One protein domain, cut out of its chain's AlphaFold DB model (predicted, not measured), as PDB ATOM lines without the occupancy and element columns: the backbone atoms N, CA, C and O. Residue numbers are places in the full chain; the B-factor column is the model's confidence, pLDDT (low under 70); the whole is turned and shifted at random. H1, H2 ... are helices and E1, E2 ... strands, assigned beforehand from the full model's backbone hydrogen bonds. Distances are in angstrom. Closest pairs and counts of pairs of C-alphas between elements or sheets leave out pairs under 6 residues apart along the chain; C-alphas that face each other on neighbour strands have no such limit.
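This is residues 38 to 63 and 124 to 293 of the 297 residues of the protein "DUF4384 domain-containing protein" of Thauera phenolivorans (UniProt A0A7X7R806). Two strongly twisted sheets, one of seven strands and one of five, lie face to face as a sandwich, their strands crossed at 47 degrees. H2 covers part of the larger sheet on the face away from the smaller one, with H1 next to H2. Under half of the 196 printed residues are in named elements, two helices followed by twelve strands, and the class is mostly strand. Both sheets are branched, the larger mixed, the smaller antiparallel. The whole is compact, with a radius of gyration of the C-alphas of 16.7 A and spans of 52 by 36 by 29 A.

H1, residues 38 to 43, touches H2, residues 51 to 60, at a steep tilt of 46 degrees, opposite ways; their closest C-alphas, of Val 43 and Leu 55, are 6.8 A apart. The larger sheet has E1, residues 125 to 127, E2, 144 to 154, E3, 161 to 164, E4, 175 to 182, E8, 221 to 223, E10, 261 to 266, and E11, 269 to 275. H1 only grazes it. H2 is on it at a height of 9.5 A, over E2 and only just over E4 and E11, with 3 C-alphas on each. E1 is parallel to E10, with N 126 and O 261 at 2.8 A; the other pairs are antiparallel. E11 and E3 lie on one side of E2, with N 147 and O 272 at 2.9 A and N 153 and O 162 at 2.9 A, and E4 on the other, with N 150 and O 179 at 2.9 A. E8 pairs with E4, N 178 and O 223 at 2.8 A, and E10 and E11 form a hairpin, N 262 and O 273 at 2.8 A. The smaller sheet has E5, residues 186 to 193, E6, 199 to 203, E7, 213 to 215, E9, 238 to 247, and E12, 283 to 292. E6 and E7 lie on one side of E5, N 190 and O 203 at 2.9 A and N 186 and O 215 at 2.9 A, and E9 on the other, N 189 and O 245 at 2.9 A. E12 pairs with E9, N 244 and O 286 at 2.9 A. Every O i to N i+4 pair is within hydrogen-bond range in H2, and 1 of 2 in H1.

H1 begins at C-alpha 38, (23.912, -0.449, -60.018). E2 starts at C-alpha 144, (32.750, -3.125, -51.160), and spans 32.1 A, E9 28.8 A and E12 27.9 A, ending at C-alpha 292, (22.532, 30.229, -52.233).

Residues 64 to 123 are not printed, and C-alphas 63 and 124 are 27.7 A apart. The links E1 to E2, E8 to E9 and E9 to E10 are long. Mean pLDDT of the printed part is 72.8; residues 38 to 63 are among those under 70.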
ATOM      1  N   PHE A  38      23.179  -0.556 -61.290       42.81
ATOM      2  CA  PHE A  38      23.912  -0.449 -60.018       42.81
ATOM      3  C   PHE A  38      23.481  -1.488 -58.959       42.81
ATOM      4  O   PHE A  38      24.295  -1.957 -58.168       42.81
ATOM      5  N   VAL A  39      22.206  -1.891 -58.971       47.28
ATOM      6  CA  VAL A  39      21.589  -2.828 -58.020       47.28
ATOM      7  C   VAL A  39      22.040  -4.275 -58.255       47.28
ATOM      8  O   VAL A  39      22.146  -5.045 -57.304       47.28
ATOM      9  N   TRP A  40      22.391  -4.655 -59.490       36.59
ATOM     10  CA  TRP A  40      22.809  -6.031 -59.798       36.59
ATOM     11  C   TRP A  40      24.162  -6.412 -59.195       36.59
ATOM     12  O   TRP A  40      24.342  -7.568 -58.821       36.59
ATOM     13  N   ALA A  41      25.083  -5.455 -59.044       37.69
ATOM     14  CA  ALA A  41      26.319  -5.711 -58.313       37.69
ATOM     15  C   ALA A  41      26.008  -5.984 -56.836       37.69
ATOM     16  O   ALA A  41      26.550  -6.907 -56.257       37.69
ATOM     17  N   ALA A  42      25.082  -5.242 -56.233       39.62
ATOM     18  CA  ALA A  42      24.821  -5.336 -54.806       39.62
ATOM     19  C   ALA A  42      23.972  -6.575 -54.414       39.62
ATOM     20  O   ALA A  42      24.161  -7.155 -53.353       39.62
ATOM     21  N   VAL A  43      23.046  -7.036 -55.257       38.34
ATOM     22  CA  VAL A  43      21.996  -7.993 -54.845       38.34
ATOM     23  C   VAL A  43      22.430  -9.470 -54.773       38.34
ATOM     24  O   VAL A  43      21.788 -10.253 -54.074       38.34
ATOM     25  N   SER A  44      23.519  -9.894 -55.417       34.44
ATOM     26  CA  SER A  44      23.799 -11.332 -55.594       34.44
ATOM     27  C   SER A  44      24.530 -12.037 -54.439       34.44
ATOM     28  O   SER A  44      24.749 -13.244 -54.529       34.44
ATOM     29  N   ALA A  45      24.888 -11.348 -53.345       39.62
ATOM     30  CA  ALA A  45      25.750 -11.947 -52.316       39.62
ATOM     31  C   ALA A  45      25.512 -11.441 -50.871       39.62
ATOM     32  O   ALA A  45      26.442 -11.066 -50.159       39.62
ATOM     33  N   ALA A  46      24.262 -11.401 -50.402       40.50
ATOM     34  CA  ALA A  46      23.932 -10.841 -49.086       40.50
ATOM     35  C   ALA A  46      23.968 -11.884 -47.946       40.50
ATOM     36  O   ALA A  46      23.069 -12.711 -47.815       40.50
ATOM     37  N   GLY A  47      24.988 -11.792 -47.081       42.03
ATOM     38  CA  GLY A  47      25.157 -12.623 -45.879       42.03
ATOM     39  C   GLY A  47      25.594 -11.867 -44.615       42.03
ATOM     40  O   GLY A  47      26.156 -12.476 -43.711       42.03
ATOM     41  N   GLN A  48      25.367 -10.551 -44.519       48.91
ATOM     42  CA  GLN A  48      25.700  -9.761 -43.320       48.91
ATOM     43  C   GLN A  48      24.542  -8.868 -42.901       48.91
ATOM     44  O   GLN A  48      23.978  -8.205 -43.752       48.91
ATOM     45  N   MET A  49      24.216  -8.782 -41.609       46.81
ATOM     46  CA  MET A  49      22.969  -8.162 -41.119       46.81
ATOM     47  C   MET A  49      22.717  -6.702 -41.563       46.81
ATOM     48  O   MET A  49      21.561  -6.293 -41.633       46.81
ATOM     49  N   ALA A  50      23.751  -5.927 -41.913       51.28
ATOM     50  CA  ALA A  50      23.610  -4.537 -42.371       51.28
ATOM     51  C   ALA A  50      23.366  -4.387 -43.887       51.28
ATOM     52  O   ALA A  50      22.741  -3.420 -44.325       51.28
ATOM     53  N   PHE A  51      23.845  -5.336 -44.695       59.44
ATOM     54  CA  PHE A  51      23.816  -5.229 -46.153       59.44
ATOM     55  C   PHE A  51      22.408  -5.444 -46.746       59.44
ATOM     56  O   PHE A  51      22.010  -4.632 -47.569       59.44
ATOM     57  N   PRO A  52      21.580  -6.410 -46.292       60.16
ATOM     58  CA  PRO A  52      20.179  -6.524 -46.683       60.16
ATOM     59  C   PRO A  52      19.356  -5.277 -46.365       60.16
ATOM     60  O   PRO A  52      18.512  -4.904 -47.165       60.16
ATOM     61  N   ALA A  53      19.600  -4.601 -45.235       59.41
ATOM     62  CA  ALA A  53      18.902  -3.354 -44.915       59.41
ATOM     63  C   ALA A  53      19.240  -2.251 -45.930       59.41
ATOM     64  O   ALA A  53      18.351  -1.541 -46.394       59.41
ATOM     65  N   PHE A  54      20.515  -2.154 -46.313       58.41
ATOM     66  CA  PHE A  54      20.987  -1.257 -47.364       58.41
ATOM     67  C   PHE A  54      20.438  -1.636 -48.749       58.41
ATOM     68  O   PHE A  54      19.953  -0.766 -49.465       58.41
ATOM     69  N   LEU A  55      20.423  -2.923 -49.103       62.34
ATOM     70  CA  LEU A  55      19.858  -3.419 -50.361       62.34
ATOM     71  C   LEU A  55      18.356  -3.167 -50.455       62.34
ATOM     72  O   LEU A  55      17.922  -2.564 -51.425       62.34
ATOM     73  N   ASN A  56      17.586  -3.553 -49.435       61.22
ATOM     74  CA  ASN A  56      16.148  -3.292 -49.363       61.22
ATOM     75  C   ASN A  56      15.857  -1.792 -49.446       61.22
ATOM     76  O   ASN A  56      14.856  -1.368 -50.014       61.22
ATOM     77  N   TRP A  57      16.731  -0.963 -48.872       57.38
ATOM     78  CA  TRP A  57      16.605   0.480 -48.994       57.38
ATOM     79  C   TRP A  57      16.828   0.939 -50.444       57.38
ATOM     80  O   TRP A  57      16.008   1.687 -50.968       57.38
ATOM     81  N   ILE A  58      17.881   0.453 -51.109       59.12
ATOM     82  CA  ILE A  58      18.172   0.774 -52.514       59.12
ATOM     83  C   ILE A  58      17.050   0.294 -53.445       59.12
ATOM     84  O   ILE A  58      16.734   0.987 -54.411       59.12
ATOM     85  N   THR A  59      16.471  -0.881 -53.190       57.25
ATOM     86  CA  THR A  59      15.451  -1.481 -54.062       57.25
ATOM     87  C   THR A  59      14.065  -0.895 -53.830       57.25
ATOM     88  O   THR A  59      13.349  -0.652 -54.798       57.25
ATOM     89  N   ASP A  60      13.694  -0.638 -52.573       54.00
ATOM     90  CA  ASP A  60      12.300  -0.354 -52.220       54.00
ATOM     91  C   ASP A  60      12.079   1.095 -51.769       54.00
ATOM     92  O   ASP A  60      10.933   1.486 -51.543       54.00
ATOM     93  N   GLY A  61      13.142   1.886 -51.546       47.91
ATOM     94  CA  GLY A  61      13.082   3.261 -51.015       47.91
ATOM     95  C   GLY A  61      12.494   3.375 -49.595       47.91
ATOM     96  O   GLY A  61      12.449   4.453 -49.005       47.91
ATOM     97  N   ARG A  62      12.042   2.252 -49.021       48.81
ATOM     98  CA  ARG A  62      11.256   2.143 -47.782       48.81
ATOM     99  C   ARG A  62      12.027   1.514 -46.626       48.81
ATOM    100  O   ARG A  62      11.401   1.117 -45.647       48.81
ATOM    101  N   GLY A  63      13.354   1.393 -46.724       44.16
ATOM    102  CA  GLY A  63      14.184   0.781 -45.682       44.16
ATOM    103  C   GLY A  63      14.037   1.523 -44.352       44.16
ATOM    104  O   GLY A  63      14.726   2.513 -44.122       44.16
ATOM    105  N   GLN A 124      38.373  10.299 -55.362       77.88
ATOM    106  CA  GLN A 124      37.706  10.628 -56.616       77.88
ATOM    107  C   GLN A 124      36.297  10.026 -56.631       77.88
ATOM    108  O   GLN A 124      36.131   8.817 -56.465       77.88
ATOM    109  N   VAL A 125      35.290  10.874 -56.850       80.81
ATOM    110  CA  VAL A 125      33.903  10.436 -56.997       80.81
ATOM    111  C   VAL A 125      33.629  10.144 -58.470       80.81
ATOM    112  O   VAL A 125      33.752  11.027 -59.319       80.81
ATOM    113  N   ILE A 126      33.246   8.907 -58.772       81.56
ATOM    114  CA  ILE A 126      32.869   8.437 -60.106       81.56
ATOM    115  C   ILE A 126      31.350   8.268 -60.133       81.56
ATOM    116  O   ILE A 126      30.783   7.518 -59.341       81.56
ATOM    117  N   LEU A 127      30.669   8.966 -61.044       79.75
ATOM    118  CA  LEU A 127      29.228   8.795 -61.230       79.75
ATOM    119  C   LEU A 127      28.955   7.526 -62.040       79.75
ATOM    120  O   LEU A 127      29.409   7.410 -63.177       79.75
ATOM    121  N   GLY A 128      28.184   6.600 -61.473       71.19
ATOM    122  CA  GLY A 128      27.777   5.370 -62.151       71.19
ATOM    123  C   GLY A 128      28.228   4.093 -61.449       71.19
ATOM    124  O   GLY A 128      28.202   4.002 -60.222       71.19
ATOM    125  N   GLN A 129      28.540   3.067 -62.243       72.25
ATOM    126  CA  GLN A 129      28.771   1.710 -61.746       72.25
ATOM    127  C   GLN A 129      30.226   1.469 -61.335       72.25
ATOM    128  O   GLN A 129      31.127   2.007 -61.984       72.25
ATOM    129  N   PRO A 130      30.454   0.624 -60.312       75.19
ATOM    130  CA  PRO A 130      31.782   0.127 -59.983       75.19
ATOM    131  C   PRO A 130      32.434  -0.625 -61.145       75.19
ATOM    132  O   PRO A 130      31.767  -1.360 -61.870       75.19
ATOM    133  N   GLU A 131      33.752  -0.474 -61.290       77.06
ATOM    134  CA  GLU A 131      34.531  -1.201 -62.303       77.06
ATOM    135  C   GLU A 131      34.701  -2.682 -61.949       77.06
ATOM    136  O   GLU A 131      34.702  -3.542 -62.830       77.06
ATOM    137  N   ILE A 132      34.829  -2.985 -60.655       78.00
ATOM    138  CA  ILE A 132      34.940  -4.350 -60.146       78.00
ATOM    139  C   ILE A 132      33.554  -4.788 -59.657       78.00
ATOM    140  O   ILE A 132      32.923  -4.069 -58.881       78.00
ATOM    141  N   PRO A 133      33.056  -5.965 -60.070       75.44
ATOM    142  CA  PRO A 133      31.826  -6.511 -59.514       75.44
ATOM    143  C   PRO A 133      31.920  -6.706 -57.995       75.44
ATOM    144  O   PRO A 133      32.996  -6.962 -57.443       75.44
ATOM    145  N   LEU A 134      30.777  -6.643 -57.308       71.56
ATOM    146  CA  LEU A 134      30.716  -7.086 -55.918       71.56
ATOM    147  C   LEU A 134      31.108  -8.564 -55.848       71.56
ATOM    148  O   LEU A 134      30.605  -9.395 -56.604       71.56
ATOM    149  N   ALA A 135      31.970  -8.881 -54.899       72.12
ATOM    150  CA  ALA A 135      32.355 -10.234 -54.563       72.12
ATOM    151  C   ALA A 135      32.393 -10.381 -53.043       72.12
ATOM    152  O   ALA A 135      32.725  -9.438 -52.322       72.12
ATOM    153  N   LEU A 136      32.076 -11.581 -52.565       74.25
ATOM    154  CA  LEU A 136      32.370 -11.977 -51.195       74.25
ATOM    155  C   LEU A 136      33.731 -12.664 -51.156       74.25
ATOM    156  O   LEU A 136      34.000 -13.552 -51.966       74.25
ATOM    157  N   GLY A 137      34.567 -12.258 -50.207       67.50
ATOM    158  CA  GLY A 137      35.767 -12.992 -49.837       67.50
ATOM    159  C   GLY A 137      35.430 -14.316 -49.151       67.50
ATOM    160  O   GLY A 137      34.289 -14.576 -48.766       67.50
ATOM    161  N   GLU A 138      36.450 -15.152 -48.961       73.62
ATOM    162  CA  GLU A 138      36.329 -16.433 -48.246       73.62
ATOM    163  C   GLU A 138      35.853 -16.261 -46.792       73.62
ATOM    164  O   GLU A 138      35.247 -17.161 -46.216       73.62
ATOM    165  N   ASP A 139      36.079 -15.082 -46.211       70.56
ATOM    166  CA  ASP A 139      35.616 -14.674 -44.883       70.56
ATOM    167  C   ASP A 139      34.151 -14.192 -44.858       70.56
ATOM    168  O   ASP A 139      33.654 -13.740 -43.822       70.56
ATOM    169  N   GLY A 140      33.456 -14.257 -45.997       69.31
ATOM    170  CA  GLY A 140      32.086 -13.778 -46.154       69.31
ATOM    171  C   GLY A 140      31.957 -12.253 -46.115       69.31
ATOM    172  O   GLY A 140      30.848 -11.742 -45.924       69.31
ATOM    173  N   ARG A 141      33.055 -11.499 -46.258       71.69
ATOM    174  CA  ARG A 141      33.016 -10.034 -46.363       71.69
ATOM    175  C   ARG A 141      32.932  -9.591 -47.811       71.69
ATOM    176  O   ARG A 141      33.635 -10.103 -48.673       71.69
ATOM    177  N   ALA A 142      32.085  -8.601 -48.064       78.00
ATOM    178  CA  ALA A 142      32.054  -7.930 -49.350       78.00
ATOM    179  C   ALA A 142      33.351  -7.143 -49.580       78.00
ATOM    180  O   ALA A 142      33.850  -6.477 -48.671       78.00
ATOM    181  N   ASN A 143      33.849  -7.173 -50.814       80.50
ATOM    182  CA  ASN A 143      34.942  -6.312 -51.273       80.50
ATOM    183  C   ASN A 143      34.560  -4.817 -51.297       80.50
ATOM    184  O   ASN A 143      35.445  -3.966 -51.334       80.50
ATOM    185  N   TYR A 144      33.265  -4.490 -51.250       86.06
ATOM    186  CA  TYR A 144      32.750  -3.125 -51.160       86.06
ATOM    187  C   TYR A 144      32.145  -2.818 -49.792       86.06
ATOM    188  O   TYR A 144      31.474  -3.649 -49.180       86.06
ATOM    189  N   GLN A 145      32.302  -1.565 -49.370       87.50
ATOM    190  CA  GLN A 145      31.487  -0.945 -48.330       87.50
ATOM    191  C   GLN A 145      30.577   0.111 -48.957       87.50
ATOM    192  O   GLN A 145      30.959   0.789 -49.916       87.50
ATOM    193  N   GLY A 146      29.366   0.231 -48.419       87.50
ATOM    194  CA  GLY A 146      28.326   1.111 -48.921       87.50
ATOM    195  C   GLY A 146      27.879   2.150 -47.905       87.50
ATOM    196  O   GLY A 146      27.850   1.906 -46.697       87.50
ATOM    197  N   MET A 147      27.490   3.310 -48.420       86.94
ATOM    198  CA  MET A 147      26.824   4.364 -47.668       86.94
ATOM    199  C   MET A 147      25.654   4.895 -48.486       86.94
ATOM    200  O   MET A 147      25.755   5.106 -49.691       86.94
ATOM    201  N   HIS A 148      24.544   5.138 -47.815       86.31
ATOM    202  CA  HIS A 148      23.420   5.871 -48.341       86.31
ATOM    203  C   HIS A 148      23.310   7.210 -47.611       86.31
ATOM    204  O   HIS A 148      23.359   7.250 -46.378       86.31
ATOM    205  N   LEU A 149      23.142   8.289 -48.371       86.62
ATOM    206  CA  LEU A 149      22.946   9.636 -47.853       86.62
ATOM    207  C   LEU A 149      21.779  10.308 -48.581       86.62
ATOM    208  O   LEU A 149      21.816  10.475 -49.800       86.62
ATOM    209  N   ALA A 150      20.781  10.754 -47.824       84.94
ATOM    210  CA  ALA A 150      19.664  11.540 -48.336       84.94
ATOM    211  C   ALA A 150      19.536  12.874 -47.603       84.94
ATOM    212  O   ALA A 150      19.775  12.970 -46.394       84.94
ATOM    213  N   LEU A 151      19.098  13.890 -48.342       82.00
ATOM    214  CA  LEU A 151      18.639  15.148 -47.766       82.00
ATOM    215  C   LEU A 151      17.197  14.957 -47.323       82.00
ATOM    216  O   LEU A 151      16.355  14.634 -48.152       82.00
ATOM    217  N   ALA A 152      16.932  15.111 -46.031       83.12
ATOM    218  CA  ALA A 152      15.613  15.001 -45.433       83.12
ATOM    219  C   ALA A 152      15.111  16.412 -45.107       83.12
ATOM    220  O   ALA A 152      15.407  16.950 -44.039       83.12
ATOM    221  N   GLN A 153      14.418  17.031 -46.056       75.56
ATOM    222  CA  GLN A 153      13.894  18.388 -45.923       75.56
ATOM    223  C   GLN A 153      12.682  18.397 -45.000       75.56
ATOM    224  O   GLN A 153      11.736  17.653 -45.248       75.56
ATOM    225  N   ALA A 154      12.708  19.258 -43.987       70.25
ATOM    226  CA  ALA A 154      11.541  19.574 -43.180       70.25
ATOM    227  C   ALA A 154      10.731  20.689 -43.852       70.25
ATOM    228  O   ALA A 154      11.307  21.606 -44.448       70.25
ATOM    229  N   ASP A 155       9.401  20.645 -43.747       61.97
ATOM    230  CA  ASP A 155       8.585  21.779 -44.172       61.97
ATOM    231  C   ASP A 155       8.820  23.022 -43.282       61.97
ATOM    232  O   ASP A 155       9.507  22.995 -42.255       61.97
ATOM    233  N   ARG A 156       8.226  24.154 -43.676       55.78
ATOM    234  CA  ARG A 156       8.368  25.438 -42.966       55.78
ATOM    235  C   ARG A 156       7.840  25.403 -41.521       55.78
ATOM    236  O   ARG A 156       8.223  26.256 -40.725       55.78
ATOM    237  N   ALA A 157       6.967  24.452 -41.192       56.66
ATOM    238  CA  ALA A 157       6.434  24.208 -39.856       56.66
ATOM    239  C   ALA A 157       7.220  23.128 -39.082       56.66
ATOM    240  O   ALA A 157       6.924  22.900 -37.913       56.66
ATOM    241  N   GLY A 158       8.236  22.507 -39.695       54.44
ATOM    242  CA  GLY A 158       9.022  21.412 -39.124       54.44
ATOM    243  C   GLY A 158       8.414  20.020 -39.327       54.44
ATOM    244  O   GLY A 158       8.938  19.060 -38.770       54.44
ATOM    245  N   HIS A 159       7.335  19.890 -40.100       54.75
ATOM    246  CA  HIS A 159       6.628  18.631 -40.324       54.75
ATOM    247  C   HIS A 159       6.989  18.001 -41.678       54.75
ATOM    248  O   HIS A 159       7.231  18.690 -42.663       54.75
ATOM    249  N   GLY A 160       7.002  16.666 -41.734       60.16
ATOM    250  CA  GLY A 160       7.258  15.899 -42.958       60.16
ATOM    251  C   GLY A 160       8.712  15.960 -43.439       60.16
ATOM    252  O   GLY A 160       9.280  17.029 -43.615       60.16
ATOM    253  N   LEU A 161       9.323  14.795 -43.679       67.69
ATOM    254  CA  LEU A 161      10.647  14.703 -44.297       67.69
ATOM    255  C   LEU A 161      10.501  14.294 -45.763       67.69
ATOM    256  O   LEU A 161      10.191  13.139 -46.056       67.69
ATOM    257  N   HIS A 162      10.740  15.228 -46.683       74.88
ATOM    258  CA  HIS A 162      10.905  14.903 -48.099       74.88
ATOM    259  C   HIS A 162      12.357  14.504 -48.357       74.88
ATOM    260  O   HIS A 162      13.276  15.258 -48.036       74.88
ATOM    261  N   TYR A 163      12.565  13.311 -48.918       79.94
ATOM    262  CA  TYR A 163      13.898  12.809 -49.242       79.94
ATOM    263  C   TYR A 163      14.288  13.167 -50.672       79.94
ATOM    264  O   TYR A 163      13.465  13.056 -51.578       79.94
ATOM    265  N   ARG A 164      15.548  13.559 -50.876       75.38
ATOM    266  CA  ARG A 164      16.129  13.720 -52.214       75.38
ATOM    267  C   ARG A 164      17.615  13.381 -52.255       75.38
ATOM    268  O   ARG A 164      18.309  13.415 -51.233       75.38
ATOM    269  N   ALA A 165      18.100  13.085 -53.462       71.81
ATOM    270  CA  ALA A 165      19.523  12.936 -53.752       71.81
ATOM    271  C   ALA A 165      20.318  14.182 -53.379       71.81
ATOM    272  O   ALA A 165      19.876  15.315 -53.567       71.81
ATOM    273  N   VAL A 166      21.558  13.965 -52.948       71.81
ATOM    274  CA  VAL A 166      22.454  15.062 -52.582       71.81
ATOM    275  C   VAL A 166      22.890  15.893 -53.793       71.81
ATOM    276  O   VAL A 166      23.354  17.017 -53.646       71.81
ATOM    277  N   GLY A 167      22.724  15.352 -55.005       67.75
ATOM    278  CA  GLY A 167      22.967  16.052 -56.268       67.75
ATOM    279  C   GLY A 167      21.902  17.075 -56.629       67.75
ATOM    280  O   GLY A 167      22.163  17.929 -57.467       67.75
ATOM    281  N   ALA A 168      20.734  17.024 -55.983       67.06
ATOM    282  CA  ALA A 168      19.676  18.002 -56.203       67.06
ATOM    283  C   ALA A 168      20.023  19.392 -55.634       67.06
ATOM    284  O   ALA A 168      19.410  20.379 -56.029       67.06
ATOM    285  N   GLY A 169      21.004  19.478 -54.730       64.31
ATOM    286  CA  GLY A 169      21.368  20.722 -54.057       64.31
ATOM    287  C   GLY A 169      20.354  21.143 -52.987       64.31
ATOM    288  O   GLY A 169      19.545  20.339 -52.504       64.31
ATOM    289  N   PHE A 170      20.437  22.411 -52.589       69.12
ATOM    290  CA  PHE A 170      19.631  22.992 -51.515       69.12
ATOM    291  C   PHE A 170      19.169  24.399 -51.854       69.12
ATOM    292  O   PHE A 170      19.809  25.102 -52.641       69.12
ATOM    293  N   GLU A 171      18.090  24.803 -51.193       67.75
ATOM    294  CA  GLU A 171      17.537  26.145 -51.263       67.75
ATOM    295  C   GLU A 171      17.890  26.975 -50.017       67.75
ATOM    296  O   GLU A 171      18.174  26.472 -48.927       67.75
ATOM    297  N   THR A 172      17.875  28.295 -50.183       67.69
ATOM    298  CA  THR A 172      18.060  29.273 -49.107       67.69
ATOM    299  C   THR A 172      16.988  29.142 -48.024       67.69
ATOM    300  O   THR A 172      15.800  29.138 -48.340       67.69
ATOM    301  N   GLY A 173      17.385  29.127 -46.745       69.00
ATOM    302  CA  GLY A 173      16.451  29.048 -45.611       69.00
ATOM    303  C   GLY A 173      15.790  27.678 -45.440       69.00
ATOM    304  O   GLY A 173      14.865  27.522 -44.642       69.00
ATOM    305  N   GLU A 174      16.245  26.681 -46.194       73.25
ATOM    306  CA  GLU A 174      15.755  25.320 -46.088       73.25
ATOM    307  C   GLU A 174      16.264  24.666 -44.797       73.25
ATOM    308  O   GLU A 174      17.463  24.686 -44.500       73.25
ATOM    309  N   ARG A 175      15.344  24.069 -44.030       79.31
ATOM    310  CA  ARG A 175      15.664  23.275 -42.839       79.31
ATOM    311  C   ARG A 175      15.694  21.808 -43.220       79.31
ATOM    312  O   ARG A 175      14.742  21.291 -43.800       79.31
ATOM    313  N   PHE A 176      16.771  21.117 -42.882       79.06
ATOM    314  CA  PHE A 176      16.929  19.719 -43.264       79.06
ATOM    315  C   PHE A 176      17.715  18.921 -42.229       79.06
ATOM    316  O   PHE A 176      18.445  19.455 -41.389       79.06
ATOM    317  N   LYS A 177      17.571  17.602 -42.324       85.94
ATOM    318  CA  LYS A 177      18.459  16.620 -41.710       85.94
ATOM    319  C   LYS A 177      19.172  15.830 -42.798       85.94
ATOM    320  O   LYS A 177      18.687  15.712 -43.920       85.94
ATOM    321  N   LEU A 178      20.313  15.252 -42.461       86.19
ATOM    322  CA  LEU A 178      20.958  14.239 -43.284       86.19
ATOM    323  C   LEU A 178      20.525  12.866 -42.795       86.19
ATOM    324  O   LEU A 178      20.744  12.522 -41.636       86.19
ATOM    325  N   ARG A 179      19.917  12.074 -43.674       86.69
ATOM    326  CA  ARG A 179      19.628  10.672 -43.389       86.69
ATOM    327  C   ARG A 179      20.782   9.817 -43.883       86.69
ATOM    328  O   ARG A 179      21.076   9.822 -45.072       86.69
ATOM    329  N   LEU A 180      21.402   9.083 -42.972       86.56
ATOM    330  CA  LEU A 180      22.575   8.254 -43.227       86.56
ATOM    331  C   LEU A 180      22.279   6.794 -42.910       86.56
ATOM    332  O   LEU A 180      21.701   6.493 -41.870       86.56
ATOM    333  N   LEU A 181      22.707   5.894 -43.788       84.31
ATOM    334  CA  LEU A 181      22.722   4.449 -43.564       84.31
ATOM    335  C   LEU A 181      24.036   3.900 -44.117       84.31
ATOM    336  O   LEU A 181      24.426   4.237 -45.228       84.31
ATOM    337  N   SER A 182      24.727   3.067 -43.350       84.06
ATOM    338  CA  SER A 182      26.056   2.558 -43.700       84.06
ATOM    339  C   SER A 182      26.123   1.048 -43.512       84.06
ATOM    340  O   SER A 182      25.446   0.503 -42.641       84.06
ATOM    341  N   THR A 183      26.958   0.364 -44.289       83.62
ATOM    342  CA  THR A 183      27.246  -1.071 -44.112       83.62
ATOM    343  C   THR A 183      28.312  -1.343 -43.045       83.62
ATOM    344  O   THR A 183      28.542  -2.497 -42.692       83.62
ATOM    345  N   PHE A 184      28.933  -0.293 -42.504       82.25
ATOM    346  CA  PHE A 184      29.968  -0.336 -41.469       82.25
ATOM    347  C   PHE A 184      29.656   0.665 -40.346       82.25
ATOM    348  O   PHE A 184      28.970   1.667 -40.566       82.25
ATOM    349  N   ASP A 185      30.170   0.398 -39.142       82.69
ATOM    350  CA  ASP A 185      30.116   1.358 -38.035       82.69
ATOM    351  C   ASP A 185      30.900   2.612 -38.432       82.69
ATOM    352  O   ASP A 185      32.048   2.508 -38.860       82.69
ATOM    353  N   ALA A 186      30.301   3.792 -38.293       82.38
ATOM    354  CA  ALA A 186      30.846   5.009 -38.881       82.38
ATOM    355  C   ALA A 186      30.925   6.164 -37.888       82.38
ATOM    356  O   ALA A 186      30.000   6.405 -37.126       82.38
ATOM    357  N   VAL A 187      32.010   6.931 -37.948       87.25
ATOM    358  CA  VAL A 187      32.101   8.268 -37.359       87.25
ATOM    359  C   VAL A 187      31.651   9.292 -38.390       87.25
ATOM    360  O   VAL A 187      32.106   9.239 -39.536       87.25
ATOM    361  N   VAL A 188      30.819  10.246 -37.968       84.38
ATOM    362  CA  VAL A 188      30.340  11.332 -38.832       84.38
ATOM    363  C   VAL A 188      30.858  12.689 -38.376       84.38
ATOM    364  O   VAL A 188      30.790  13.037 -37.199       84.38
ATOM    365  N   VAL A 189      31.340  13.468 -39.340       85.94
ATOM    366  CA  VAL A 189      31.721  14.871 -39.182       85.94
ATOM    367  C   VAL A 189      31.079  15.671 -40.304       85.94
ATOM    368  O   VAL A 189      31.122  15.260 -41.463       85.94
ATOM    369  N   ILE A 190      30.493  16.815 -39.964       85.50
ATOM    370  CA  ILE A 190      29.922  17.740 -40.942       85.50
ATOM    371  C   ILE A 190      30.550  19.105 -40.726       85.50
ATOM    372  O   ILE A 190      30.462  19.677 -39.637       85.50
ATOM    373  N   ASP A 191      31.153  19.637 -41.780       83.69
ATOM    374  CA  ASP A 191      31.723  20.976 -41.796       83.69
ATOM    375  C   ASP A 191      31.042  21.826 -42.878       83.69
ATOM    376  O   ASP A 191      30.649  21.323 -43.925       83.69
ATOM    377  N   SER A 192      30.926  23.129 -42.656       80.69
ATOM    378  CA  SER A 192      30.592  24.104 -43.695       80.69
ATOM    379  C   SER A 192      31.862  24.737 -44.238       80.69
ATOM    380  O   SER A 192      32.743  25.101 -43.457       80.69
ATOM    381  N   VAL A 193      31.920  24.965 -45.542       79.38
ATOM    382  CA  VAL A 193      32.882  25.855 -46.189       79.38
ATOM    383  C   VAL A 193      32.093  27.009 -46.790       79.38
ATOM    384  O   VAL A 193      31.268  26.799 -47.677       79.38
ATOM    385  N   ASN A 194      32.310  28.217 -46.274       76.62
ATOM    386  CA  ASN A 194      31.612  29.407 -46.761       76.62
ATOM    387  C   ASN A 194      32.175  29.870 -48.128       76.62
ATOM    388  O   ASN A 194      33.210  29.351 -48.562       76.62
ATOM    389  N   PRO A 195      31.577  30.882 -48.791       72.69
ATOM    390  CA  PRO A 195      32.043  31.332 -50.107       72.69
ATOM    391  C   PRO A 195      33.464  31.921 -50.089       72.69
ATOM    392  O   PRO A 195      34.143  31.950 -51.110       72.69
ATOM    393  N   ALA A 196      33.948  32.359 -48.922       74.94
ATOM    394  CA  ALA A 196      35.327  32.806 -48.717       74.94
ATOM    395  C   ALA A 196      36.317  31.644 -48.478       74.94
ATOM    396  O   ALA A 196      37.489  31.882 -48.190       74.94
ATOM    397  N   GLY A 197      35.863  30.388 -48.558       73.38
ATOM    398  CA  GLY A 197      36.679  29.194 -48.337       73.38
ATOM    399  C   GLY A 197      36.941  28.863 -46.866       73.38
ATOM    400  O   GLY A 197      37.714  27.952 -46.568       73.38
ATOM    401  N   VAL A 198      36.313  29.571 -45.924       78.06
ATOM    402  CA  VAL A 198      36.507  29.343 -44.490       78.06
ATOM    403  C   VAL A 198      35.726  28.104 -44.061       78.06
ATOM    404  O   VAL A 198      34.497  28.072 -44.151       78.06
ATOM    405  N   ARG A 199      36.451  27.095 -43.563       79.44
ATOM    406  CA  ARG A 199      35.889  25.851 -43.025       79.44
ATOM    407  C   ARG A 199      35.513  26.004 -41.552       79.44
ATOM    408  O   ARG A 199      36.321  26.472 -40.753       79.44
ATOM    409  N   ARG A 200      34.323  25.542 -41.172       79.19
ATOM    410  CA  ARG A 200      33.829  25.509 -39.788       79.19
ATOM    411  C   ARG A 200      33.105  24.197 -39.516       79.19
ATOM    412  O   ARG A 200      32.304  23.768 -40.335       79.19
ATOM    413  N   ARG A 201      33.334  23.597 -38.346       82.31
ATOM    414  CA  ARG A 201      32.589  22.409 -37.916       82.31
ATOM    415  C   ARG A 201      31.163  22.752 -37.513       82.31
ATOM    416  O   ARG A 201      30.959  23.649 -36.695       82.31
ATOM    417  N   LEU A 202      30.209  22.019 -38.081       79.81
ATOM    418  CA  LEU A 202      28.786  22.090 -37.755       79.81
ATOM    419  C   LEU A 202      28.334  20.900 -36.907       79.81
ATOM    420  O   LEU A 202      27.475  21.063 -36.046       79.81
ATOM    421  N   TYR A 203      28.903  19.716 -37.147       81.94
ATOM    422  CA  TYR A 203      28.539  18.502 -36.427       81.94
ATOM    423  C   TYR A 203      29.746  17.580 -36.188       81.94
ATOM    424  O   TYR A 203      30.544  17.381 -37.112       81.94
ATOM    425  N   PRO A 204      29.862  16.969 -34.998       75.81
ATOM    426  CA  PRO A 204      29.091  17.282 -33.788       75.81
ATOM    427  C   PRO A 204      29.343  18.723 -33.315       75.81
ATOM    428  O   PRO A 204      30.373  19.325 -33.642       75.81
ATOM    429  N   ALA A 205      28.360  19.316 -32.632       68.88
ATOM    430  CA  ALA A 205      28.479  20.682 -32.130       68.88
ATOM    431  C   ALA A 205      29.602  20.735 -31.085       68.88
ATOM    432  O   ALA A 205      29.706  19.850 -30.245       68.88
ATOM    433  N   ALA A 206      30.445  21.769 -31.112       58.56
ATOM    434  CA  ALA A 206      31.634  21.879 -30.252       58.56
ATOM    435  C   ALA A 206      31.328  22.117 -28.749       58.56
ATOM    436  O   ALA A 206      32.168  22.630 -28.008       58.56
ATOM    437  N   SER A 207      30.125  21.784 -28.290       48.53
ATOM    438  CA  SER A 207      29.598  22.088 -26.963       48.53
ATOM    439  C   SER A 207      30.115  21.104 -25.904       48.53
ATOM    440  O   SER A 207      29.343  20.350 -25.328       48.53
ATOM    441  N   GLY A 208      31.419  21.134 -25.606       41.72
ATOM    442  CA  GLY A 208      31.927  20.650 -24.312       41.72
ATOM    443  C   GLY A 208      32.575  19.261 -24.239       41.72
ATOM    444  O   GLY A 208      32.575  18.672 -23.161       41.72
ATOM    445  N   GLY A 209      33.187  18.749 -25.307       43.25
ATOM    446  CA  GLY A 209      34.046  17.558 -25.230       43.25
ATOM    447  C   GLY A 209      34.302  16.917 -26.588       43.25
ATOM    448  O   GLY A 209      33.724  17.351 -27.581       43.25
ATOM    449  N   ASP A 210      35.160  15.893 -26.620       49.12
ATOM    450  CA  ASP A 210      35.468  15.021 -27.769       49.12
ATOM    451  C   ASP A 210      34.241  14.202 -28.221       49.12
ATOM    452  O   ASP A 210      34.262  12.971 -28.263       49.12
ATOM    453  N   GLU A 211      33.124  14.867 -28.509       56.41
ATOM    454  CA  GLU A 211      31.912  14.199 -28.944       56.41
ATOM    455  C   GLU A 211      32.177  13.599 -30.325       56.41
ATOM    456  O   GLU A 211      32.513  14.288 -31.289       56.41
ATOM    457  N   VAL A 212      32.095  12.275 -30.397       66.31
ATOM    458  CA  VAL A 212      32.215  11.505 -31.629       66.31
ATOM    459  C   VAL A 212      30.906  10.774 -31.804       66.31
ATOM    460  O   VAL A 212      30.538   9.928 -30.992       66.31
ATOM    461  N   VAL A 213      30.201  11.088 -32.883       71.62
ATOM    462  CA  VAL A 213      28.933  10.436 -33.187       71.62
ATOM    463  C   VAL A 213      29.230   9.182 -33.988       71.62
ATOM    464  O   VAL A 213      29.695   9.261 -35.127       71.62
ATOM    465  N   VAL A 214      28.993   8.033 -33.354       80.38
ATOM    466  CA  VAL A 214      29.173   6.712 -33.955       80.38
ATOM    467  C   VAL A 214      27.819   6.183 -34.416       80.38
ATOM    468  O   VAL A 214      26.937   5.918 -33.604       80.38
ATOM    469  N   LEU A 215      27.669   6.006 -35.723       79.12
ATOM    470  CA  LEU A 215      26.546   5.318 -36.341       79.12
ATOM    471  C   LEU A 215      26.819   3.819 -36.384       79.12
ATOM    472  O   LEU A 215      27.938   3.399 -36.682       79.12
ATOM    473  N   LYS A 216      25.788   3.016 -36.127       82.31
ATOM    474  CA  LYS A 216      25.874   1.560 -36.236       82.31
ATOM    475  C   LYS A 216      25.564   1.082 -37.644       82.31
ATOM    476  O   LYS A 216      24.633   1.572 -38.285       82.31
ATOM    477  N   ALA A 217      26.332   0.100 -38.106       78.12
ATOM    478  CA  ALA A 217      26.097  -0.552 -39.387       78.12
ATOM    479  C   ALA A 217      24.644  -1.048 -39.493       78.12
ATOM    480  O   ALA A 217      24.106  -1.655 -38.565       78.12
ATOM    481  N   GLY A 218      24.003  -0.794 -40.632       74.12
ATOM    482  CA  GLY A 218      22.636  -1.227 -40.919       74.12
ATOM    483  C   GLY A 218      21.545  -0.425 -40.208       74.12
ATOM    484  O   GLY A 218      20.368  -0.686 -40.446       74.12
ATOM    485  N   GLN A 219      21.902   0.549 -39.365       76.38
ATOM    486  CA  GLN A 219      20.940   1.381 -38.650       76.38
ATOM    487  C   GLN A 219      20.875   2.777 -39.279       76.38
ATOM    488  O   GLN A 219      21.891   3.476 -39.318       76.38
ATOM    489  N   PRO A 220      19.706   3.205 -39.787       78.06
ATOM    490  CA  PRO A 220      19.564   4.549 -40.313       78.06
ATOM    491  C   PRO A 220      19.606   5.575 -39.175       78.06
ATOM    492  O   PRO A 220      18.987   5.385 -38.128       78.06
ATOM    493  N   ALA A 221      20.275   6.699 -39.411       80.75
ATOM    494  CA  ALA A 221      20.319   7.834 -38.499       80.75
ATOM    495  C   ALA A 221      19.904   9.122 -39.211       80.75
ATOM    496  O   ALA A 221      20.199   9.314 -40.390       80.75
ATOM    497  N   LEU A 222      19.230  10.011 -38.481       83.31
ATOM    498  CA  LEU A 222      18.950  11.378 -38.912       83.31
ATOM    499  C   LEU A 222      19.905  12.309 -38.176       83.31
ATOM    500  O   LEU A 222      19.945  12.288 -36.952       83.31
ATOM    501  N   ILE A 223      20.672  13.103 -38.914       83.94
ATOM    502  CA  ILE A 223      21.668  14.021 -38.368       83.94
ATOM    503  C   ILE A 223      21.222  15.468 -38.623       83.94
ATOM    504  O   ILE A 223      20.922  15.791 -39.774       83.94
ATOM    505  N   PRO A 224      21.200  16.345 -37.601       83.44
ATOM    506  CA  PRO A 224      21.594  16.087 -36.210       83.44
ATOM    507  C   PRO A 224      20.659  15.103 -35.484       83.44
ATOM    508  O   PRO A 224      19.459  15.068 -35.759       83.44
ATOM    509  N   LEU A 225      21.226  14.314 -34.557       80.12
ATOM    510  CA  LEU A 225      20.510  13.242 -33.843       80.12
ATOM    511  C   LEU A 225      19.358  13.753 -32.971       80.12
ATOM    512  O   LEU A 225      18.341  13.076 -32.835       80.12
ATOM    513  N   ALA A 226      19.497  14.942 -32.381       76.81
ATOM    514  CA  ALA A 226      18.436  15.522 -31.570       76.81
ATOM    515  C   ALA A 226      17.204  15.837 -32.434       76.81
ATOM    516  O   ALA A 226      17.315  16.394 -33.529       76.81
ATOM    517  N   GLN A 227      16.017  15.500 -31.925       71.75
ATOM    518  CA  GLN A 227      14.760  15.567 -32.674       71.75
ATOM    519  C   GLN A 227      14.474  16.970 -33.228       71.75
ATOM    520  O   GLN A 227      14.254  17.112 -34.427       71.75
ATOM    521  N   GLU A 228      14.621  18.001 -32.401       75.44
ATOM    522  CA  GLU A 228      14.311  19.393 -32.760       75.44
ATOM    523  C   GLU A 228      15.464  20.139 -33.454       75.44
ATOM    524  O   GLU A 228      15.347  21.323 -33.777       75.44
ATOM    525  N   GLN A 229      16.602  19.475 -33.680       78.75
ATOM    526  CA  GLN A 229      17.756  20.084 -34.338       78.75
ATOM    527  C   GLN A 229      17.749  19.815 -35.839       78.75
ATOM    528  O   GLN A 229      17.565  18.685 -36.291       78.75
ATOM    529  N   TYR A 230      18.019  20.872 -36.599       79.56
ATOM    530  CA  TYR A 230      18.089  20.867 -38.052       79.56
ATOM    531  C   TYR A 230      19.317  21.650 -38.493       79.56
ATOM    532  O   TYR A 230      19.752  22.577 -37.807       79.56
ATOM    533  N   PHE A 231      19.852  21.289 -39.651       80.56
ATOM    534  CA  PHE A 231      20.718  22.193 -40.385       80.56
ATOM    535  C   PHE A 231      19.851  23.212 -41.116       80.56
ATOM    536  O   PHE A 231      18.784  22.876 -41.630       80.56
ATOM    537  N   GLU A 232      20.319  24.450 -41.151       77.56
ATOM    538  CA  GLU A 232      19.688  25.531 -41.892       77.56
ATOM    539  C   GLU A 232      20.778  26.352 -42.567       77.56
ATOM    540  O   GLU A 232      21.773  26.727 -41.938       77.56
ATOM    541  N   PHE A 233      20.586  26.637 -43.850       67.38
ATOM    542  CA  PHE A 233      21.445  27.565 -44.570       67.38
ATOM    543  C   PHE A 233      20.921  28.988 -44.394       67.38
ATOM    544  O   PHE A 233      20.037  29.441 -45.122       67.38
ATOM    545  N   ALA A 234      21.484  29.683 -43.407       58.81
ATOM    546  CA  ALA A 234      21.272  31.104 -43.154       58.81
ATOM    547  C   ALA A 234      22.562  31.865 -43.510       58.81
ATOM    548  O   ALA A 234      23.399  32.119 -42.644       58.81
ATOM    549  N   GLY A 235      22.774  32.148 -44.801       56.97
ATOM    550  CA  GLY A 235      24.077  32.571 -45.333       56.97
ATOM    551  C   GLY A 235      24.066  33.840 -46.188       56.97
ATOM    552  O   GLY A 235      23.051  34.515 -46.342       56.97
ATOM    553  N   GLN A 236      25.233  34.181 -46.741       55.31
ATOM    554  CA  GLN A 236      25.409  35.233 -47.755       55.31
ATOM    555  C   GLN A 236      25.256  34.624 -49.147       55.31
ATOM    556  O   GLN A 236      25.663  33.486 -49.360       55.31
ATOM    557  N   THR A 237      24.652  35.331 -50.106       57.91
ATOM    558  CA  THR A 237      24.513  34.857 -51.500       57.91
ATOM    559  C   THR A 237      25.868  34.405 -52.052       57.91
ATOM    560  O   THR A 237      26.837  35.160 -51.976       57.91
ATOM    561  N   GLY A 238      25.954  33.190 -52.593       65.12
ATOM    562  CA  GLY A 238      27.218  32.599 -53.036       65.12
ATOM    563  C   GLY A 238      27.211  31.072 -52.998       65.12
ATOM    564  O   GLY A 238      26.207  30.455 -52.649       65.12
ATOM    565  N   GLU A 239      28.333  30.465 -53.378       70.12
ATOM    566  CA  GLU A 239      28.507  29.018 -53.285       70.12
ATOM    567  C   GLU A 239      28.987  28.646 -51.880       70.12
ATOM    568  O   GLU A 239      30.101  28.982 -51.474       70.12
ATOM    569  N   GLU A 240      28.138  27.951 -51.133       73.25
ATOM    570  CA  GLU A 240      28.529  27.301 -49.884       73.25
ATOM    571  C   GLU A 240      28.740  25.805 -50.145       73.25
ATOM    572  O   GLU A 240      28.179  25.224 -51.076       73.25
ATOM    573  N   ARG A 241      29.566  25.148 -49.329       77.06
ATOM    574  CA  ARG A 241      29.724  23.690 -49.388       77.06
ATOM    575  C   ARG A 241      29.495  23.083 -48.017       77.06
ATOM    576  O   ARG A 241      30.127  23.491 -47.046       77.06
ATOM    577  N   LEU A 242      28.639  22.071 -47.946       79.06
ATOM    578  CA  LEU A 242      28.538  21.198 -46.783       79.06
ATOM    579  C   LEU A 242      29.437  19.986 -47.015       79.06
ATOM    580  O   LEU A 242      29.168  19.168 -47.890       79.06
ATOM    581  N   LEU A 243      30.519  19.873 -46.257       84.31
ATOM    582  CA  LEU A 243      31.420  18.733 -46.314       84.31
ATOM    583  C   LEU A 243      30.941  17.668 -45.329       84.31
ATOM    584  O   LEU A 243      31.022  17.857 -44.116       84.31
ATOM    585  N   VAL A 244      30.448  16.554 -45.860       85.62
ATOM    586  CA  VAL A 244      29.990  15.405 -45.078       85.62
ATOM    587  C   VAL A 244      31.075  14.340 -45.119       85.62
ATOM    588  O   VAL A 244      31.342  13.763 -46.173       85.62
ATOM    589  N   THR A 245      31.700  14.077 -43.974       88.12
ATOM    590  CA  THR A 245      32.686  13.009 -43.809       88.12
ATOM    591  C   THR A 245      32.091  11.882 -42.975       88.12
ATOM    592  O   THR A 245      31.700  12.087 -41.828       88.12
ATOM    593  N   VAL A 246      32.071  10.679 -43.539       87.69
ATOM    594  CA  VAL A 246      31.593   9.445 -42.910       87.69
ATOM    595  C   VAL A 246      32.672   8.391 -43.087       87.69
ATOM    596  O   VAL A 246      33.012   8.042 -44.212       87.69
ATOM    597  N   ARG A 247      33.248   7.883 -42.002       89.50
ATOM    598  CA  ARG A 247      34.364   6.926 -42.093       89.50
ATOM    599  C   ARG A 247      34.325   5.883 -40.999       89.50
ATOM    600  O   ARG A 247      33.821   6.160 -39.914       89.50
ATOM    601  N   ASP A 248      34.905   4.718 -41.253       86.56
ATOM    602  CA  ASP A 248      35.133   3.733 -40.194       86.56
ATOM    603  C   ASP A 248      36.002   4.382 -39.089       86.56
ATOM    604  O   ASP A 248      36.973   5.084 -39.404       86.56
ATOM    605  N   PRO A 249      35.703   4.182 -37.791       84.94
ATOM    606  CA  PRO A 249      36.515   4.705 -36.691       84.94
ATOM    607  C   PRO A 249      38.022   4.394 -36.811       84.94
ATOM    608  O   PRO A 249      38.861   5.181 -36.339       84.94
ATOM    609  N   ARG A 250      38.355   3.265 -37.453       84.00
ATOM    610  CA  ARG A 250      39.713   2.759 -37.704       84.00
ATOM    611  C   ARG A 250      40.361   3.352 -38.955       84.00
ATOM    612  O   ARG A 250      41.584   3.321 -39.054       84.00
ATOM    613  N   ALA A 251      39.588   3.941 -39.869       84.81
ATOM    614  CA  ALA A 251      40.094   4.592 -41.078       84.81
ATOM    615  C   ALA A 251      40.871   5.868 -40.713       84.81
ATOM    616  O   ALA A 251      40.294   6.953 -40.581       84.81
ATOM    617  N   ARG A 252      42.180   5.741 -40.475       76.94
ATOM    618  CA  ARG A 252      43.081   6.845 -40.108       76.94
ATOM    619  C   ARG A 252      44.393   6.730 -40.875       76.94
ATOM    620  O   ARG A 252      44.992   5.659 -40.915       76.94
ATOM    621  N   GLY A 253      44.869   7.849 -41.424       76.31
ATOM    622  CA  GLY A 253      46.125   7.885 -42.175       76.31
ATOM    623  C   GLY A 253      46.127   6.853 -43.305       76.31
ATOM    624  O   GLY A 253      45.192   6.815 -44.093       76.31
ATOM    625  N   GLN A 254      47.145   5.992 -43.333       80.12
ATOM    626  CA  GLN A 254      47.314   4.948 -44.352       80.12
ATOM    627  C   GLN A 254      46.292   3.801 -44.262       80.12
ATOM    628  O   GLN A 254      46.213   2.998 -45.181       80.12
ATOM    629  N   ALA A 255      45.510   3.713 -43.180       83.06
ATOM    630  CA  ALA A 255      44.456   2.706 -43.046       83.06
ATOM    631  C   ALA A 255      43.147   3.112 -43.754       83.06
ATOM    632  O   ALA A 255      42.232   2.300 -43.871       83.06
ATOM    633  N   LEU A 256      43.021   4.371 -44.186       84.69
ATOM    634  CA  LEU A 256      41.926   4.807 -45.050       84.69
ATOM    635  C   LEU A 256      42.193   4.313 -46.477       84.69
ATOM    636  O   LEU A 256      43.283   4.525 -47.001       84.69
ATOM    637  N   THR A 257      41.198   3.685 -47.099       87.56
ATOM    638  CA  THR A 257      41.306   3.251 -48.496       87.56
ATOM    639  C   THR A 257      41.440   4.453 -49.439       87.56
ATOM    640  O   THR A 257      40.768   5.475 -49.280       87.56
ATOM    641  N   ASP A 258      42.308   4.329 -50.438       86.19
ATOM    642  CA  ASP A 258      42.534   5.324 -51.493       86.19
ATOM    643  C   ASP A 258      41.659   5.084 -52.734       86.19
ATOM    644  O   ASP A 258      41.699   5.852 -53.696       86.19
ATOM    645  N   GLN A 259      40.835   4.035 -52.700       88.62
ATOM    646  CA  GLN A 259      39.984   3.640 -53.812       88.62
ATOM    647  C   GLN A 259      38.922   4.706 -54.124       88.62
ATOM    648  O   GLN A 259      38.428   5.385 -53.205       88.62
ATOM    649  N   PRO A 260      38.534   4.846 -55.406       87.19
ATOM    650  CA  PRO A 260      37.496   5.781 -55.809       87.19
ATOM    651  C   PRO A 260      36.151   5.436 -55.162       87.19
ATOM    652  O   PRO A 260      35.869   4.289 -54.801       87.19
ATOM    653  N   ILE A 261      35.309   6.457 -55.038       86.94
ATOM    654  CA  ILE A 261      33.943   6.334 -54.541       86.94
ATOM    655  C   ILE A 261      33.005   6.363 -55.742       86.94
ATOM    656  O   ILE A 261      32.935   7.354 -56.463       86.94
ATOM    657  N   TYR A 262      32.237   5.303 -55.934       83.12
ATOM    658  CA  TYR A 262      31.182   5.264 -56.938       83.12
ATOM    659  C   TYR A 262      29.905   5.837 -56.350       83.12
ATOM    660  O   TYR A 262      29.483   5.415 -55.274       83.12
ATOM    661  N   ARG A 263      29.283   6.784 -57.050       85.12
ATOM    662  CA  ARG A 263      28.042   7.428 -56.631       85.12
ATOM    663  C   ARG A 263      26.938   7.207 -57.652       85.12
ATOM    664  O   ARG A 263      27.128   7.427 -58.849       85.12
ATOM    665  N   GLN A 264      25.755   6.875 -57.155       79.44
ATOM    666  CA  GLN A 264      24.525   6.873 -57.931       79.44
ATOM    667  C   GLN A 264      23.441   7.662 -57.200       79.44
ATOM    668  O   GLN A 264      23.118   7.376 -56.049       79.44
ATOM    669  N   ASP A 265      22.847   8.623 -57.895       79.31
ATOM    670  CA  ASP A 265      21.704   9.375 -57.389       79.31
ATOM    671  C   ASP A 265      20.390   8.686 -57.764       79.31
ATOM    672  O   ASP A 265      20.223   8.177 -58.874       79.31
ATOM    673  N   THR A 266      19.455   8.685 -56.820       75.56
ATOM    674  CA  THR A 266      18.093   8.160 -56.955       75.56
ATOM    675  C   THR A 266      17.098   9.212 -56.473       75.56
ATOM    676  O   THR A 266      17.486  10.210 -55.867       75.56
ATOM    677  N   GLU A 267      15.802   8.997 -56.685       72.00
ATOM    678  CA  GLU A 267      14.781   9.912 -56.154       72.00
ATOM    679  C   GLU A 267      14.802   9.996 -54.611       72.00
ATOM    680  O   GLU A 267      14.494  11.043 -54.053       72.00
ATOM    681  N   TRP A 268      15.255   8.941 -53.921       74.56
ATOM    682  CA  TRP A 268      15.229   8.833 -52.455       74.56
ATOM    683  C   TRP A 268      16.537   9.233 -51.766       74.56
ATOM    684  O   TRP A 268      16.595   9.259 -50.540       74.56
ATOM    685  N   GLY A 269      17.591   9.535 -52.526       79.50
ATOM    686  CA  GLY A 269      18.907   9.864 -51.988       79.50
ATOM    687  C   GLY A 269      20.054   9.408 -52.892       79.50
ATOM    688  O   GLY A 269      19.845   8.985 -54.031       79.50
ATOM    689  N   SER A 270      21.273   9.468 -52.369       81.81
ATOM    690  CA  SER A 270      22.500   9.116 -53.082       81.81
ATOM    691  C   SER A 270      23.169   7.894 -52.460       81.81
ATOM    692  O   SER A 270      23.426   7.850 -51.258       81.81
ATOM    693  N   ASN A 271      23.462   6.907 -53.300       84.31
ATOM    694  CA  ASN A 271      24.171   5.688 -52.939       84.31
ATOM    695  C   ASN A 271      25.650   5.838 -53.259       84.31
ATOM    696  O   ASN A 271      26.005   6.299 -54.341       84.31
ATOM    697  N   PHE A 272      26.491   5.403 -52.333       86.44
ATOM    698  CA  PHE A 272      27.937   5.439 -52.433       86.44
ATOM    699  C   PHE A 272      28.491   4.040 -52.210       86.44
ATOM    700  O   PHE A 272      28.071   3.348 -51.282       86.44
ATOM    701  N   LEU A 273      29.447   3.638 -53.039       87.44
ATOM    702  CA  LEU A 273      30.182   2.387 -52.908       87.44
ATOM    703  C   LEU A 273      31.672   2.670 -53.001       87.44
ATOM    704  O   LEU A 273      32.117   3.408 -53.876       87.44
ATOM    705  N   GLN A 274      32.445   2.055 -52.118       89.25
ATOM    706  CA  GLN A 274      33.896   2.152 -52.129       89.25
ATOM    707  C   GLN A 274      34.492   0.759 -51.991       89.25
ATOM    708  O   GLN A 274      34.076  -0.012 -51.123       89.25
ATOM    709  N   LEU A 275      35.441   0.431 -52.867       87.94
ATOM    710  CA  LEU A 275      36.203  -0.805 -52.755       87.94
ATOM    711  C   LEU A 275      37.100  -0.707 -51.513       87.94
ATOM    712  O   LEU A 275      37.804   0.288 -51.318       87.94
ATOM    713  N   VAL A 276      37.078  -1.735 -50.673       89.12
ATOM    714  CA  VAL A 276      37.869  -1.796 -49.443       89.12
ATOM    715  C   VAL A 276      38.769  -3.027 -49.503       89.12
ATOM    716  O   VAL A 276      38.333  -4.126 -49.155       89.12
ATOM    717  N   PRO A 277      40.020  -2.866 -49.972       84.56
ATOM    718  CA  PRO A 277      41.031  -3.911 -49.910       84.56
ATOM    719  C   PRO A 277      41.262  -4.414 -48.484       84.56
ATOM    720  O   PRO A 277      40.969  -3.724 -47.502       84.56
ATOM    721  N   GLN A 278      41.851  -5.604 -48.379       82.00
ATOM    722  CA  GLN A 278      42.284  -6.158 -47.101       82.00
ATOM    723  C   GLN A 278      43.163  -5.147 -46.340       82.00
ATOM    724  O   GLN A 278      43.947  -4.418 -46.944       82.00
ATOM    725  N   ASP A 279      42.986  -5.086 -45.020       84.94
ATOM    726  CA  ASP A 279      43.701  -4.184 -44.101       84.94
ATOM    727  C   ASP A 279      43.466  -2.676 -44.312       84.94
ATOM    728  O   ASP A 279      44.132  -1.846 -43.691       84.94
ATOM    729  N   SER A 280      42.468  -2.308 -45.119       88.81
ATOM    730  CA  SER A 280      41.996  -0.931 -45.266       88.81
ATOM    731  C   SER A 280      40.571  -0.758 -44.736       88.81
ATOM    732  O   SER A 280      39.853  -1.723 -44.460       88.81
ATOM    733  N   PHE A 281      40.154   0.496 -44.590       88.75
ATOM    734  CA  PHE A 281      38.831   0.852 -44.104       88.75
ATOM    735  C   PHE A 281      38.188   1.937 -44.962       88.75
ATOM    736  O   PHE A 281      38.868   2.806 -45.512       88.75
ATOM    737  N   ALA A 282      36.857   1.900 -45.033       88.44
ATOM    738  CA  ALA A 282      36.074   2.841 -45.818       88.44
ATOM    739  C   ALA A 282      36.093   4.257 -45.229       88.44
ATOM    740  O   ALA A 282      36.056   4.455 -44.006       88.44
ATOM    741  N   GLY A 283      36.060   5.245 -46.118       89.00
ATOM    742  CA  GLY A 283      35.845   6.637 -45.767       89.00
ATOM    743  C   GLY A 283      35.321   7.433 -46.951       89.00
ATOM    744  O   GLY A 283      35.913   7.470 -48.026       89.00
ATOM    745  N   PHE A 284      34.203   8.098 -46.707       84.69
ATOM    746  CA  PHE A 284      33.465   8.905 -47.656       84.69
ATOM    747  C   PHE A 284      33.583  10.355 -47.224       84.69
ATOM    748  O   PHE A 284      33.207  10.703 -46.106       84.69
ATOM    749  N   THR A 285      34.088  11.207 -48.106       83.38
ATOM    750  CA  THR A 285      34.042  12.656 -47.923       83.38
ATOM    751  C   THR A 285      33.362  13.243 -49.139       83.38
ATOM    752  O   THR A 285      33.892  13.170 -50.243       83.38
ATOM    753  N   GLN A 286      32.170  13.794 -48.942       76.38
ATOM    754  CA  GLN A 286      31.379  14.368 -50.015       76.38
ATOM    755  C   GLN A 286      31.131  15.847 -49.730       76.38
ATOM    756  O   GLN A 286      30.529  16.206 -48.718       76.38
ATOM    757  N   ALA A 287      31.565  16.701 -50.655       76.75
ATOM    758  CA  ALA A 287      31.140  18.090 -50.695       76.75
ATOM    759  C   ALA A 287      29.752  18.165 -51.338       76.75
ATOM    760  O   ALA A 287      29.542  17.688 -52.457       76.75
ATOM    761  N   LEU A 288      28.797  18.737 -50.615       74.06
ATOM    762  CA  LEU A 288      27.476  19.062 -51.121       74.06
ATOM    763  C   LEU A 288      27.455  20.543 -51.451       74.06
ATOM    764  O   LEU A 288      27.621  21.379 -50.564       74.06
ATOM    765  N   HIS A 289      27.305  20.840 -52.735       68.94
ATOM    766  CA  HIS A 289      27.304  22.205 -53.230       68.94
ATOM    767  C   HIS A 289      25.954  22.862 -52.972       68.94
ATOM    768  O   HIS A 289      24.894  22.253 -53.144       68.94
ATOM    769  N   LEU A 290      26.021  24.121 -52.565       63.06
ATOM    770  CA  LEU A 290      24.886  24.936 -52.187       63.06
ATOM    771  C   LEU A 290      24.893  26.168 -53.071       63.06
ATOM    772  O   LEU A 290      25.801  26.992 -52.988       63.06
ATOM    773  N   ASN A 291      23.860  26.302 -53.894       56.16
ATOM    774  CA  ASN A 291      23.638  27.522 -54.649       56.16
ATOM    775  C   ASN A 291      22.712  28.418 -53.837       56.16
ATOM    776  O   ASN A 291      21.490  28.340 -53.953       56.16
ATOM    777  N   HIS A 292      23.301  29.271 -53.005       52.97
ATOM    778  CA  HIS A 292      22.532  30.229 -52.233       52.97
ATOM    779  C   HIS A 292      22.095  31.379 -53.154       52.97
ATOM    780  O   HIS A 292      22.884  32.265 -53.494       52.97
ATOM    781  N   VAL A 293      20.835  31.341 -53.599       50.28
ATOM    782  CA  VAL A 293      20.202  32.412 -54.381       50.28
ATOM    783  C   VAL A 293      19.397  33.318 -53.453       50.28
ATOM    784  O   VAL A 293      18.692  32.844 -52.562       50.28
TER     785      VAL A 293